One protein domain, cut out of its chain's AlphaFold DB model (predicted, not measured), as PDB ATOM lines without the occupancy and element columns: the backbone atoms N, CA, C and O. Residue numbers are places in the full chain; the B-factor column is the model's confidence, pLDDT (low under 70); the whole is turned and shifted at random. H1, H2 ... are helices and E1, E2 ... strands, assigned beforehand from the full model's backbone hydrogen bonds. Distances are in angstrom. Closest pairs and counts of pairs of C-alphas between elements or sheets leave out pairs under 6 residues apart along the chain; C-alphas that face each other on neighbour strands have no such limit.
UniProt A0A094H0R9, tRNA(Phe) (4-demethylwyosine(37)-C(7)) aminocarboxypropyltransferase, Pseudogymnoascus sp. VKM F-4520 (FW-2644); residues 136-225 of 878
ATOM      1  N   SER A 136     266.478 254.856 408.959       88.62
ATOM      2  CA  SER A 136     266.147 256.019 408.131       88.62
ATOM      3  C   SER A 136     264.846 255.839 407.359       88.62
ATOM      4  O   SER A 136     264.091 256.795 407.269       88.62
ATOM      5  N   ALA A 137     264.552 254.645 406.834       88.44
ATOM      6  CA  ALA A 137     263.320 254.416 406.079       88.44
ATOM      7  C   ALA A 137     262.053 254.563 406.954       88.44
ATOM      8  O   ALA A 137     261.232 255.413 406.617       88.44
ATOM      9  N   PRO A 138     261.905 253.857 408.101       91.94
ATOM     10  CA  PRO A 138     260.788 254.076 409.026       91.94
ATOM     11  C   PRO A 138     260.595 255.538 409.451       91.94
ATOM     12  O   PRO A 138     259.487 256.065 409.387       91.94
ATOM     13  N   PHE A 139     261.680 256.218 409.839       92.81
ATOM     14  CA  PHE A 139     261.603 257.607 410.296       92.81
ATOM     15  C   PHE A 139     261.327 258.593 409.156       92.81
ATOM     16  O   PHE A 139     260.628 259.579 409.367       92.81
ATOM     17  N   LEU A 140     261.815 258.336 407.939       90.19
ATOM     18  CA  LEU A 140     261.494 259.156 406.771       90.19
ATOM     19  C   LEU A 140     260.016 259.022 406.394       90.19
ATOM     20  O   LEU A 140     259.380 260.032 406.098       90.19
ATOM     21  N   THR A 141     259.463 257.807 406.439       91.06
ATOM     22  CA  THR A 141     258.028 257.569 406.232       91.06
ATOM     23  C   THR A 141     257.197 258.319 407.274       91.06
ATOM     24  O   THR A 141     256.260 259.019 406.901       91.06
ATOM     25  N   PHE A 142     257.586 258.262 408.551       93.25
ATOM     26  CA  PHE A 142     256.932 259.008 409.631       93.25
ATOM     27  C   PHE A 142     256.986 260.528 409.426       93.25
ATOM     28  O   PHE A 142     255.951 261.185 409.445       93.25
ATOM     29  N   LEU A 143     258.166 261.092 409.143       90.06
ATOM     30  CA  LEU A 143     258.340 262.535 408.919       90.06
ATOM     31  C   LEU A 143     257.675 263.035 407.625       90.06
ATOM     32  O   LEU A 143     257.450 264.236 407.472       90.06
ATOM     33  N   SER A 144     257.369 262.128 406.694       88.38
ATOM     34  CA  SER A 144     256.653 262.428 405.449       88.38
ATOM     35  C   SER A 144     255.139 262.221 405.563       88.38
ATOM     36  O   SER A 144     254.420 262.535 404.615       88.38
ATOM     37  N   ASN A 145     254.636 261.703 406.691       90.06
ATOM     38  CA  ASN A 145     253.201 261.574 406.930       90.06
ATOM     39  C   ASN A 145     252.565 262.980 406.948       90.06
ATOM     40  O   ASN A 145     253.086 263.846 407.653       90.06
ATOM     41  N   PRO A 146     251.452 263.236 406.234       86.62
ATOM     42  CA  PRO A 146     250.824 264.557 406.175       86.62
ATOM     43  C   PRO A 146     250.592 265.210 407.545       86.62
ATOM     44  O   PRO A 146     250.854 266.401 407.688       86.62
ATOM     45  N   ALA A 147     250.201 264.427 408.558       84.88
ATOM     46  CA  ALA A 147     249.940 264.907 409.917       84.88
ATOM     47  C   ALA A 147     251.208 265.299 410.704       84.88
ATOM     48  O   ALA A 147     251.120 266.033 411.683       84.88
ATOM     49  N   VAL A 148     252.380 264.813 410.286       87.31
ATOM     50  CA  VAL A 148     253.683 265.085 410.920       87.31
ATOM     51  C   VAL A 148     254.483 266.099 410.103       87.31
ATOM     52  O   VAL A 148     255.193 266.935 410.652       87.31
ATOM     53  N   SER A 149     254.340 266.071 408.778       85.31
ATOM     54  CA  SER A 149     255.070 266.930 407.845       85.31
ATOM     55  C   SER A 149     254.776 268.423 408.029       85.31
ATOM     56  O   SER A 149     255.623 269.243 407.696       85.31
ATOM     57  N   SER A 150     253.617 268.774 408.600       83.94
ATOM     58  CA  SER A 150     253.252 270.145 408.977       83.94
ATOM     59  C   SER A 150     253.909 270.626 410.274       83.94
ATOM     60  O   SER A 150     253.886 271.822 410.548       83.94
ATOM     61  N   LEU A 151     254.472 269.716 411.078       82.25
ATOM     62  CA  LEU A 151     255.128 270.017 412.356       82.25
ATOM     63  C   LEU A 151     256.630 270.309 412.196       82.25
ATOM     64  O   LEU A 151     257.270 270.743 413.149       82.25
ATOM     65  N   VAL A 152     257.209 270.036 411.018       83.12
ATOM     66  CA  VAL A 152     258.663 270.063 410.793       83.12
ATOM     67  C   VAL A 152     258.988 270.623 409.411       83.12
ATOM     68  O   VAL A 152     258.584 270.047 408.399       83.12
ATOM     69  N   ASP A 153     259.771 271.700 409.351       83.31
ATOM     70  CA  ASP A 153     260.292 272.222 408.085       83.31
ATOM     71  C   ASP A 153     261.399 271.326 407.481       83.31
ATOM     72  O   ASP A 153     261.877 270.360 408.090       83.31
ATOM     73  N   SER A 154     261.808 271.628 406.247       77.62
ATOM     74  CA  SER A 154     262.801 270.835 405.512       77.62
ATOM     75  C   SER A 154     264.167 270.769 406.209       77.62
ATOM     76  O   SER A 154     264.820 269.727 406.159       77.62
ATOM     77  N   GLN A 155     264.592 271.838 406.890       79.50
ATOM     78  CA  GLN A 155     265.900 271.912 407.550       79.50
ATOM     79  C   GLN A 155     265.897 271.148 408.884       79.50
ATOM     80  O   GLN A 155     266.839 270.410 409.200       79.50
ATOM     81  N   ALA A 156     264.809 271.250 409.646       79.88
ATOM     82  CA  ALA A 156     264.590 270.480 410.862       79.88
ATOM     83  C   ALA A 156     264.465 268.978 410.553       79.88
ATOM     84  O   ALA A 156     265.025 268.158 411.280       79.88
ATOM     85  N   ARG A 157     263.839 268.597 409.430       84.44
ATOM     86  CA  ARG A 157     263.735 267.194 408.985       84.44
ATOM     87  C   ARG A 157     265.100 266.550 408.734       84.44
ATOM     88  O   ARG A 157     265.351 265.446 409.220       84.44
ATOM     89  N   GLU A 158     265.988 267.223 408.004       83.19
ATOM     90  CA  GLU A 158     267.355 266.733 407.767       83.19
ATOM     91  C   GLU A 158     268.153 266.625 409.072       83.19
ATOM     92  O   GLU A 158     268.824 265.616 409.320       83.19
ATOM     93  N   THR A 159     268.010 267.622 409.951       85.38
ATOM     94  CA  THR A 159     268.645 267.630 411.275       85.38
ATOM     95  C   THR A 159     268.191 266.436 412.120       85.38
ATOM     96  O   THR A 159     269.034 265.684 412.616       85.38
ATOM     97  N   LEU A 160     266.882 266.183 412.222       88.06
ATOM     98  CA  LEU A 160     266.321 265.042 412.953       88.06
ATOM     99  C   LEU A 160     266.857 263.708 412.416       88.06
ATOM    100  O   LEU A 160     267.379 262.902 413.189       88.06
ATOM    101  N   LEU A 161     266.840 263.499 411.095       87.31
ATOM    102  CA  LEU A 161     267.358 262.273 410.471       87.31
ATOM    103  C   LEU A 161     268.860 262.053 410.736       87.31
ATOM    104  O   LEU A 161     269.294 260.909 410.901       87.31
ATOM    105  N   SER A 162     269.654 263.125 410.825       85.81
ATOM    106  CA  SER A 162     271.093 263.038 411.118       85.81
ATOM    107  C   SER A 162     271.400 262.565 412.550       85.81
ATOM    108  O   SER A 162     272.440 261.940 412.786       85.81
ATOM    109  N   THR A 163     270.471 262.812 413.481       88.56
ATOM    110  CA  THR A 163     270.578 262.464 414.910       88.56
ATOM    111  C   THR A 163     270.016 261.083 415.256       88.56
ATOM    112  O   THR A 163     270.060 260.678 416.418       88.56
ATOM    113  N   LEU A 164     269.510 260.332 414.269       90.06
ATOM    114  CA  LEU A 164     268.981 258.988 414.503       90.06
ATOM    115  C   LEU A 164     270.031 258.065 415.141       90.06
ATOM    116  O   LEU A 164     271.208 258.094 414.749       90.06
ATOM    117  N   PRO A 165     269.618 257.184 416.074       86.56
ATOM    118  CA  PRO A 165     270.533 256.244 416.695       86.56
ATOM    119  C   PRO A 165     271.159 255.339 415.632       86.56
ATOM    120  O   PRO A 165     270.483 254.770 414.773       86.56
ATOM    121  N   LYS A 166     272.488 255.219 415.689       85.69
ATOM    122  CA  LYS A 166     273.285 254.404 414.753       85.69
ATOM    123  C   LYS A 166     273.596 253.007 415.294       85.69
ATOM    124  O   LYS A 166     274.186 252.197 414.588       85.69
ATOM    125  N   ARG A 167     273.281 252.747 416.565       84.56
ATOM    126  CA  ARG A 167     273.527 251.482 417.271       84.56
ATOM    127  C   ARG A 167     272.362 251.211 418.216       84.56
ATOM    128  O   ARG A 167     271.763 252.158 418.711       84.56
ATOM    129  N   TRP A 168     272.087 249.943 418.485       88.38
ATOM    130  CA  TRP A 168     271.092 249.469 419.450       88.38
ATOM    131  C   TRP A 168     271.507 248.086 419.959       88.38
ATOM    132  O   TRP A 168     272.353 247.422 419.355       88.38
ATOM    133  N   ALA A 169     270.926 247.655 421.076       86.94
ATOM    134  CA  ALA A 169     271.105 246.310 421.606       86.94
ATOM    135  C   ALA A 169     269.828 245.492 421.395       86.94
ATOM    136  O   ALA A 169     268.738 245.949 421.729       86.94
ATOM    137  N   VAL A 170     269.971 244.278 420.859       87.56
ATOM    138  CA  VAL A 170     268.866 243.319 420.734       87.56
ATOM    139  C   VAL A 170     268.999 242.245 421.808       87.56
ATOM    140  O   VAL A 170     270.052 241.609 421.961       87.56
ATOM    141  N   TYR A 171     267.914 242.084 422.551       87.31
ATOM    142  CA  TYR A 171     267.686 241.092 423.585       87.31
ATOM    143  C   TYR A 171     266.320 240.465 423.329       87.31
ATOM    144  O   TYR A 171     265.353 240.851 423.973       87.31
ATOM    145  N   ALA A 172     266.206 239.585 422.331       84.44
ATOM    146  CA  ALA A 172     264.903 239.131 421.854       84.44
ATOM    147  C   ALA A 172     263.962 238.713 423.014       84.44
ATOM    148  O   ALA A 172     264.361 237.914 423.866       84.44
ATOM    149  N   PRO A 173     262.733 239.270 423.077       91.75
ATOM    150  CA  PRO A 173     262.066 240.070 422.041       91.75
ATOM    151  C   PRO A 173     262.194 241.610 422.193       91.75
ATOM    152  O   PRO A 173     261.426 242.349 421.581       91.75
ATOM    153  N   LEU A 174     263.143 242.116 422.983       92.12
ATOM    154  CA  LEU A 174     263.383 243.540 423.252       92.12
ATOM    155  C   LEU A 174     264.488 244.155 422.377       92.12
ATOM    156  O   LEU A 174     265.576 243.600 422.221       92.12
ATOM    157  N   VAL A 175     264.246 245.377 421.913       91.56
ATOM    158  CA  VAL A 175     265.248 246.302 421.376       91.56
ATOM    159  C   VAL A 175     265.466 247.443 422.368       91.56
ATOM    160  O   VAL A 175     264.521 248.124 422.764       91.56
ATOM    161  N   LEU A 176     266.727 247.687 422.731       89.12
ATOM    162  CA  LEU A 176     267.140 248.821 423.555       89.12
ATOM    163  C   LEU A 176     267.944 249.830 422.740       89.12
ATOM    164  O   LEU A 176     269.016 249.515 422.208       89.12
ATOM    165  N   LEU A 177     267.438 251.060 422.679       88.88
ATOM    166  CA  LEU A 177     268.147 252.195 422.107       88.88
ATOM    167  C   LEU A 177     269.114 252.811 423.139       88.88
ATOM    168  O   LEU A 177     268.830 252.784 424.343       88.88
ATOM    169  N   PRO A 178     270.254 253.376 422.694       81.81
ATOM    170  CA  PRO A 178     271.199 254.059 423.572       81.81
ATOM    171  C   PRO A 178     270.569 255.232 424.323       81.81
ATOM    172  O   PRO A 178     269.637 255.875 423.835       81.81
ATOM    173  N   THR A 179     271.149 255.565 425.470       78.38
ATOM    174  CA  THR A 179     270.804 256.762 426.238       78.38
ATOM    175  C   THR A 179     270.874 258.029 425.388       78.38
ATOM    176  O   THR A 179     271.818 258.209 424.622       78.38
ATOM    177  N   GLY A 180     269.866 258.898 425.517       76.12
ATOM    178  CA  GLY A 180     269.763 260.140 424.741       76.12
ATOM    179  C   GLY A 180     269.261 259.958 423.301       76.12
ATOM    180  O   GLY A 180     269.214 260.916 422.532       76.12
ATOM    181  N   SER A 181     268.870 258.742 422.901       86.62
ATOM    182  CA  SER A 181     268.199 258.549 421.610       86.62
ATOM    183  C   SER A 181     266.875 259.311 421.596       86.62
ATOM    184  O   SER A 181     266.101 259.202 422.542       86.62
ATOM    185  N   LEU A 182     266.605 260.058 420.521       87.81
ATOM    186  CA  LEU A 182     265.340 260.786 420.324       87.81
ATOM    187  C   LEU A 182     264.991 261.751 421.479       87.81
ATOM    188  O   LEU A 182     263.818 262.005 421.743       87.81
ATOM    189  N   SER A 183     266.000 262.257 422.197       82.44
ATOM    190  CA  SER A 183     265.797 263.098 423.381       82.44
ATOM    191  C   SER A 183     265.983 264.592 423.127       82.44
ATOM    192  O   SER A 183     265.856 265.360 424.073       82.44
ATOM    193  N   SER A 184     266.312 265.022 421.904       86.31
ATOM    194  CA  SER A 184     266.389 266.454 421.590       86.31
ATOM    195  C   SER A 184     265.003 267.095 421.665       86.31
ATOM    196  O   SER A 184     264.012 266.443 421.336       86.31
ATOM    197  N   ASP A 185     264.937 268.378 422.026       85.19
ATOM    198  CA  ASP A 185     263.676 269.133 422.098       85.19
ATOM    199  C   ASP A 185     262.888 269.045 420.784       85.19
ATOM    200  O   ASP A 185     261.671 268.898 420.784       85.19
ATOM    201  N   ALA A 186     263.600 269.028 419.652       85.12
ATOM    202  CA  ALA A 186     263.008 268.838 418.334       85.12
ATOM    203  C   ALA A 186     262.373 267.444 418.156       85.12
ATOM    204  O   ALA A 186     261.286 267.344 417.596       85.12
ATOM    205  N   TRP A 187     263.001 266.361 418.635       90.62
ATOM    206  CA  TRP A 187     262.387 265.027 418.591       90.62
ATOM    207  C   TRP A 187     261.183 264.922 419.530       90.62
ATOM    208  O   TRP A 187     260.181 264.325 419.146       90.62
ATOM    209  N   GLN A 188     261.269 265.507 420.729       87.25
ATOM    210  CA  GLN A 188     260.167 265.516 421.696       87.25
ATOM    211  C   GLN A 188     258.956 266.267 421.133       87.25
ATOM    212  O   GLN A 188     257.878 265.692 421.032       87.25
ATOM    213  N   ALA A 189     259.160 267.486 420.620       86.25
ATOM    214  CA  ALA A 189     258.096 268.288 420.022       86.25
ATOM    215  C   ALA A 189     257.371 267.560 418.877       86.25
ATOM    216  O   ALA A 189     256.151 267.646 418.771       86.25
ATOM    217  N   VAL A 190     258.094 266.817 418.035       90.19
ATOM    218  CA  VAL A 190     257.487 266.080 416.915       90.19
ATOM    219  C   VAL A 190     256.734 264.838 417.381       90.19
ATOM    220  O   VAL A 190     255.643 264.573 416.883       90.19
ATOM    221  N   LEU A 191     257.298 264.069 418.312       90.19
ATOM    222  CA  LEU A 191     256.673 262.839 418.803       90.19
ATOM    223  C   LEU A 191     255.440 263.123 419.670       90.19
ATOM    224  O   LEU A 191     254.459 262.392 419.555       90.19
ATOM    225  N   ASP A 192     255.465 264.184 420.477       88.38
ATOM    226  CA  ASP A 192     254.376 264.524 421.403       88.38
ATOM    227  C   ASP A 192     253.168 265.162 420.692       88.38
ATOM    228  O   ASP A 192     252.038 265.032 421.157       88.38
ATOM    229  N   ASN A 193     253.385 265.826 419.547       89.06
ATOM    230  CA  ASN A 193     252.321 266.463 418.756       89.06
ATOM    231  C   ASN A 193     251.820 265.604 417.577       89.06
ATOM    232  O   ASN A 193     250.865 265.988 416.899       89.06
ATOM    233  N   ALA A 194     252.441 264.452 417.305       90.88
ATOM    234  CA  ALA A 194     251.983 263.528 416.272       90.88
ATOM    235  C   ALA A 194     250.771 262.698 416.752       90.88
ATOM    236  O   ALA A 194     250.687 262.350 417.931       90.88
ATOM    237  N   PRO A 195     249.838 262.308 415.857       91.56
ATOM    238  CA  PRO A 195     248.736 261.424 416.237       91.56
ATOM    239  C   PRO A 195     249.256 260.088 416.809       91.56
ATOM    240  O   PRO A 195     250.114 259.472 416.169       91.56
ATOM    241  N   PRO A 196     248.713 259.576 417.935       90.25
ATOM    242  CA  PRO A 196     249.226 258.367 418.590       90.25
ATOM    243  C   PRO A 196     249.331 257.144 417.668       90.25
ATOM    244  O   PRO A 196     250.323 256.422 417.716       90.25
ATOM    245  N   VAL A 197     248.360 256.959 416.766       90.50
ATOM    246  CA  VAL A 197     248.357 255.844 415.803       90.50
ATOM    247  C   VAL A 197     249.547 255.901 414.833       90.50
ATOM    248  O   VAL A 197     250.138 254.880 414.505       90.50
ATOM    249  N   VAL A 198     249.960 257.107 414.430       90.38
ATOM    250  CA  VAL A 198     251.085 257.322 413.504       90.38
ATOM    251  C   VAL A 198     252.421 257.062 414.211       90.38
ATOM    252  O   VAL A 198     253.369 256.560 413.606       90.38
ATOM    253  N   VAL A 199     252.500 257.366 415.508       91.31
ATOM    254  CA  VAL A 199     253.664 257.050 416.350       91.31
ATOM    255  C   VAL A 199     253.776 255.536 416.592       91.31
ATOM    256  O   VAL A 199     254.873 254.980 416.539       91.31
ATOM    257  N   GLU A 200     252.655 254.837 416.785       91.00
ATOM    258  CA  GLU A 200     252.626 253.374 416.916       91.00
ATOM    259  C   GLU A 200     253.059 252.659 415.620       91.00
ATOM    260  O   GLU A 200     253.858 251.713 415.654       91.00
ATOM    261  N   GLU A 201     252.607 253.152 414.461       92.56
ATOM    262  CA  GLU A 201     253.056 252.687 413.142       92.56
ATOM    263  C   GLU A 201     254.569 252.872 412.953       92.56
ATOM    264  O   GLU A 201     255.244 251.963 412.458       92.56
ATOM    265  N   LEU A 202     255.128 254.008 413.397       94.25
ATOM    266  CA  LEU A 202     256.574 254.250 413.385       94.25
ATOM    267  C   LEU A 202     257.317 253.179 414.192       94.25
ATOM    268  O   LEU A 202     258.272 252.587 413.681       94.25
ATOM    269  N   TRP A 203     256.902 252.899 415.429       94.88
ATOM    270  CA  TRP A 203     257.590 251.903 416.257       94.88
ATOM    271  C   TRP A 203     257.471 250.489 415.703       94.88
ATOM    272  O   TRP A 203     258.461 249.753 415.689       94.88
ATOM    273  N   THR A 204     256.309 250.138 415.152       93.00
ATOM    274  CA  THR A 204     256.103 248.870 414.442       93.00
ATOM    275  C   THR A 204     257.043 248.752 413.240       93.00
ATOM    276  O   THR A 204     257.699 247.723 413.048       93.00
ATOM    277  N   ALA A 205     257.190 249.824 412.456       92.12
ATOM    278  CA  ALA A 205     258.103 249.868 411.318       92.12
ATOM    279  C   ALA A 205     259.582 249.793 411.742       92.12
ATOM    280  O   ALA A 205     260.370 249.112 411.078       92.12
ATOM    281  N   VAL A 206     259.962 250.435 412.853       92.56
ATOM    282  CA  VAL A 206     261.308 250.359 413.450       92.56
ATOM    283  C   VAL A 206     261.626 248.935 413.907       92.56
ATOM    284  O   VAL A 206     262.665 248.392 413.524       92.56
ATOM    285  N   LEU A 207     260.729 248.293 414.662       92.56
ATOM    286  CA  LEU A 207     260.885 246.900 415.090       92.56
ATOM    287  C   LEU A 207     260.982 245.958 413.887       92.56
ATOM    288  O   LEU A 207     261.875 245.114 413.841       92.56
ATOM    289  N   GLY A 208     260.138 246.151 412.868       90.12
ATOM    290  CA  GLY A 208     260.191 245.384 411.624       90.12
ATOM    291  C   GLY A 208     261.503 245.571 410.855       90.12
ATOM    292  O   GLY A 208     262.046 244.605 410.318       90.12
ATOM    293  N   ALA A 209     262.049 246.789 410.816       89.81
ATOM    294  CA  ALA A 209     263.346 247.059 410.197       89.81
ATOM    295  C   ALA A 209     264.488 246.354 410.938       89.81
ATOM    296  O   ALA A 209     265.339 245.743 410.295       89.81
ATOM    297  N   ILE A 210     264.480 246.377 412.272       89.44
ATOM    298  CA  ILE A 210     265.501 245.716 413.093       89.44
ATOM    299  C   ILE A 210     265.387 244.187 413.004       89.44
ATOM    300  O   ILE A 210     266.405 243.517 412.822       89.44
ATOM    301  N   ALA A 211     264.170 243.633 413.046       87.50
ATOM    302  CA  ALA A 211     263.923 242.195 412.903       87.50
ATOM    303  C   ALA A 211     264.496 241.640 411.587       87.50
ATOM    304  O   ALA A 211     265.143 240.593 411.579       87.50
ATOM    305  N   ARG A 212     264.328 242.378 410.475       84.81
ATOM    306  CA  ARG A 212     264.856 241.997 409.151       84.81
ATOM    307  C   ARG A 212     266.383 241.930 409.088       84.81
ATOM    308  O   ARG A 212     266.908 241.201 408.255       84.81
ATOM    309  N   LEU A 213     267.089 242.675 409.937       81.88
ATOM    310  CA  LEU A 213     268.556 242.672 409.976       81.88
ATOM    311  C   LEU A 213     269.120 241.537 410.831       81.88
ATOM    312  O   LEU A 213     270.186 241.015 410.522       81.88
ATOM    313  N   GLY A 214     268.441 241.214 411.935       69.38
ATOM    314  CA  GLY A 214     268.944 240.287 412.951       69.38
ATOM    315  C   GLY A 214     268.407 238.860 412.858       69.38
ATOM    316  O   GLY A 214     268.971 237.977 413.492       69.38
ATOM    317  N   GLY A 215     267.317 238.620 412.117       63.88
ATOM    318  CA  GLY A 215     266.660 237.307 412.036       63.88
ATOM    319  C   GLY A 215     265.896 236.889 413.303       63.88
ATOM    320  O   GLY A 215     265.273 235.830 413.317       63.88
ATOM    321  N   GLU A 216     265.904 237.710 414.356       74.94
ATOM    322  CA  GLU A 216     265.193 237.474 415.614       74.94
ATOM    323  C   GLU A 216     263.856 238.230 415.647       74.94
ATOM    324  O   GLU A 216     263.757 239.386 415.223       74.94
ATOM    325  N   LYS A 217     262.811 237.596 416.191       84.44
ATOM    326  CA  LYS A 217     261.509 238.240 416.398       84.44
ATOM    327  C   LYS A 217     261.607 239.226 417.568       84.44
ATOM    328  O   LYS A 217     261.792 238.812 418.711       84.44
ATOM    329  N   VAL A 218     261.441 240.517 417.283       90.62
ATOM    330  CA  VAL A 218     261.381 241.592 418.285       90.62
ATOM    331  C   VAL A 218     259.979 242.192 418.340       90.62
ATOM    332  O   VAL A 218     259.338 242.374 417.308       90.62
ATOM    333  N   THR A 219     259.493 242.464 419.547       93.06
ATOM    334  CA  THR A 219     258.145 242.996 419.802       93.06
ATOM    335  C   THR A 219     258.135 244.186 420.757       93.06
ATOM    336  O   THR A 219     257.110 244.847 420.857       93.06
ATOM    337  N   HIS A 220     259.247 244.473 421.442       94.62
ATOM    338  CA  HIS A 220     259.341 245.557 422.421       94.62
ATOM    339  C   HIS A 220     260.475 246.516 422.069       94.62
ATOM    340  O   HIS A 220     261.553 246.083 421.653       94.62
ATOM    341  N   LEU A 221     260.258 247.812 422.279       93.62
ATOM    342  CA  LEU A 221     261.228 248.877 422.032       93.62
ATOM    343  C   LEU A 221     261.277 249.813 423.240       93.62
ATOM    344  O   LEU A 221     260.241 250.313 423.672       93.62
ATOM    345  N   ALA A 222     262.472 250.086 423.761       91.81
ATOM    346  CA  ALA A 222     262.657 251.047 424.847       91.81
ATOM    347  C   ALA A 222     263.989 251.806 424.753       91.81
ATOM    348  O   ALA A 222     264.921 251.391 424.060       91.81
ATOM    349  N   ILE A 223     264.078 252.922 425.479       87.75
ATOM    350  CA  ILE A 223     265.294 253.726 425.658       87.75
ATOM    351  C   ILE A 223     265.753 253.604 427.109       87.75
ATOM    352  O   ILE A 223     264.957 253.768 428.036       87.75
ATOM    353  N   ASN A 224     267.044 253.340 427.307       74.31
ATOM    354  CA  ASN A 224     267.643 253.303 428.636       74.31
ATOM    355  C   ASN A 224     268.210 254.685 428.996       74.31
ATOM    356  O   ASN A 224     269.117 255.157 428.312       74.31
ATOM    357  N   HIS A 225     267.725 255.337 430.049       66.75
ATOM    358  CA  HIS A 225     268.326 256.574 430.568       66.75
ATOM    359  C   HIS A 225     269.381 256.271 431.652       66.75
ATOM    360  O   HIS A 225     269.373 255.176 432.222       66.75
TER     361      HIS A 225
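Overview. This is residues 136 to 225 of the 878 residues of the protein "tRNA(Phe) (4-demethylwyosine(37)-C(7)) aminocarboxypropyltransferase" of Pseudogymnoascus sp. VKM F-4520 (FW-2644) (UniProt A0A094H0R9). One long helix, H5, runs most of the length of the domain, with a small three-stranded sheet at one end, packed on its residues 203 to 214, and a group of shorter helices towards the other. H1 lies side by side with H5; H3 and H4 meet crosswise at the helical end, and the links H3 to E1 and E2 to H4 run between that end and the sheet, on the side away from H5. The printed part has 90 residues with five named helices and three named strands, in the order H1 H2 H3 E1 E2 H4 H5 E3. The sheet is mixed, in the order E1, E2, E3, and the class is mostly helix. The whole is compact, with a radius of gyration of the C-alphas of 13.0 A, and only just elongated, spanning 35 by 23 by 19 A.

Arrangement. Start with H1, residues 136 to 143: it touches H5, residues 196 to 214, at a shallow tilt of 5 degrees, opposite ways, the closest C-alphas being those of Pro 138 and Ala 205, 5.5 A apart. H2, residues 146 to 149, is close to H1 but not clearly touching, with the C-alphas of Leu 143 and Ser 149 closest at 5.6 A. H3, residues 154 to 162, touches H1 at 36 degrees, only just a steep tilt, opposite ways, closest at the C-alphas of Ser 136 and Leu 161, 6.8 A. Next look at E1, residues 169 to 171, and E2, residues 174 to 177, an antiparallel hairpin, where N 171 and O 174 are 2.8 A apart, within hydrogen-bond range. H4, residues 185 to 193, only just touches H3, with 3 pairs of C-alphas within 8 A, about perpendicular at 74 degrees; Leu 160 and Trp 187 have the closest C-alphas, 6.9 A. E3, residues 220 to 224, is parallel to E2, with N 175 and O 220 at 2.8 A, within hydrogen-bond range. E2, H4, H5 and E3 form a strand-helix-strand unit, two parallel neighbour strands with helices between, and its crossover is right-handed. H5 is on the sheet, making two layers, helix and sheet; the closest C-alphas of H5 and E3 are those of Leu 207 and Leu 221, 7.2 A. Every O i to N i+4 pair is within hydrogen-bond range in H1, H3 and H4, and 14 of 15 in H5; H2 is too short for such a pair.

Along the chain. Find C-alpha 136 at (266.147, 256.019, 408.131), where H1 begins, 10.2 A long. H3 is 12.7 A and H4 12.1 A long. H5 begins at C-alpha 196, at (249.226, 258.367, 418.590), and runs 27.3 A. E3, 12.9 A long, ends at C-alpha 224, at (267.643, 253.303, 428.636).

Size, cuts and confidence. The C-alphas of Asp 153 and Ala 172 are the two farthest apart, 36.1 A. The printed part has no cut, and no link is long. The mean pLDDT of the printed part is 86.9; look for values under 70 at residues 214 to 215 and 225.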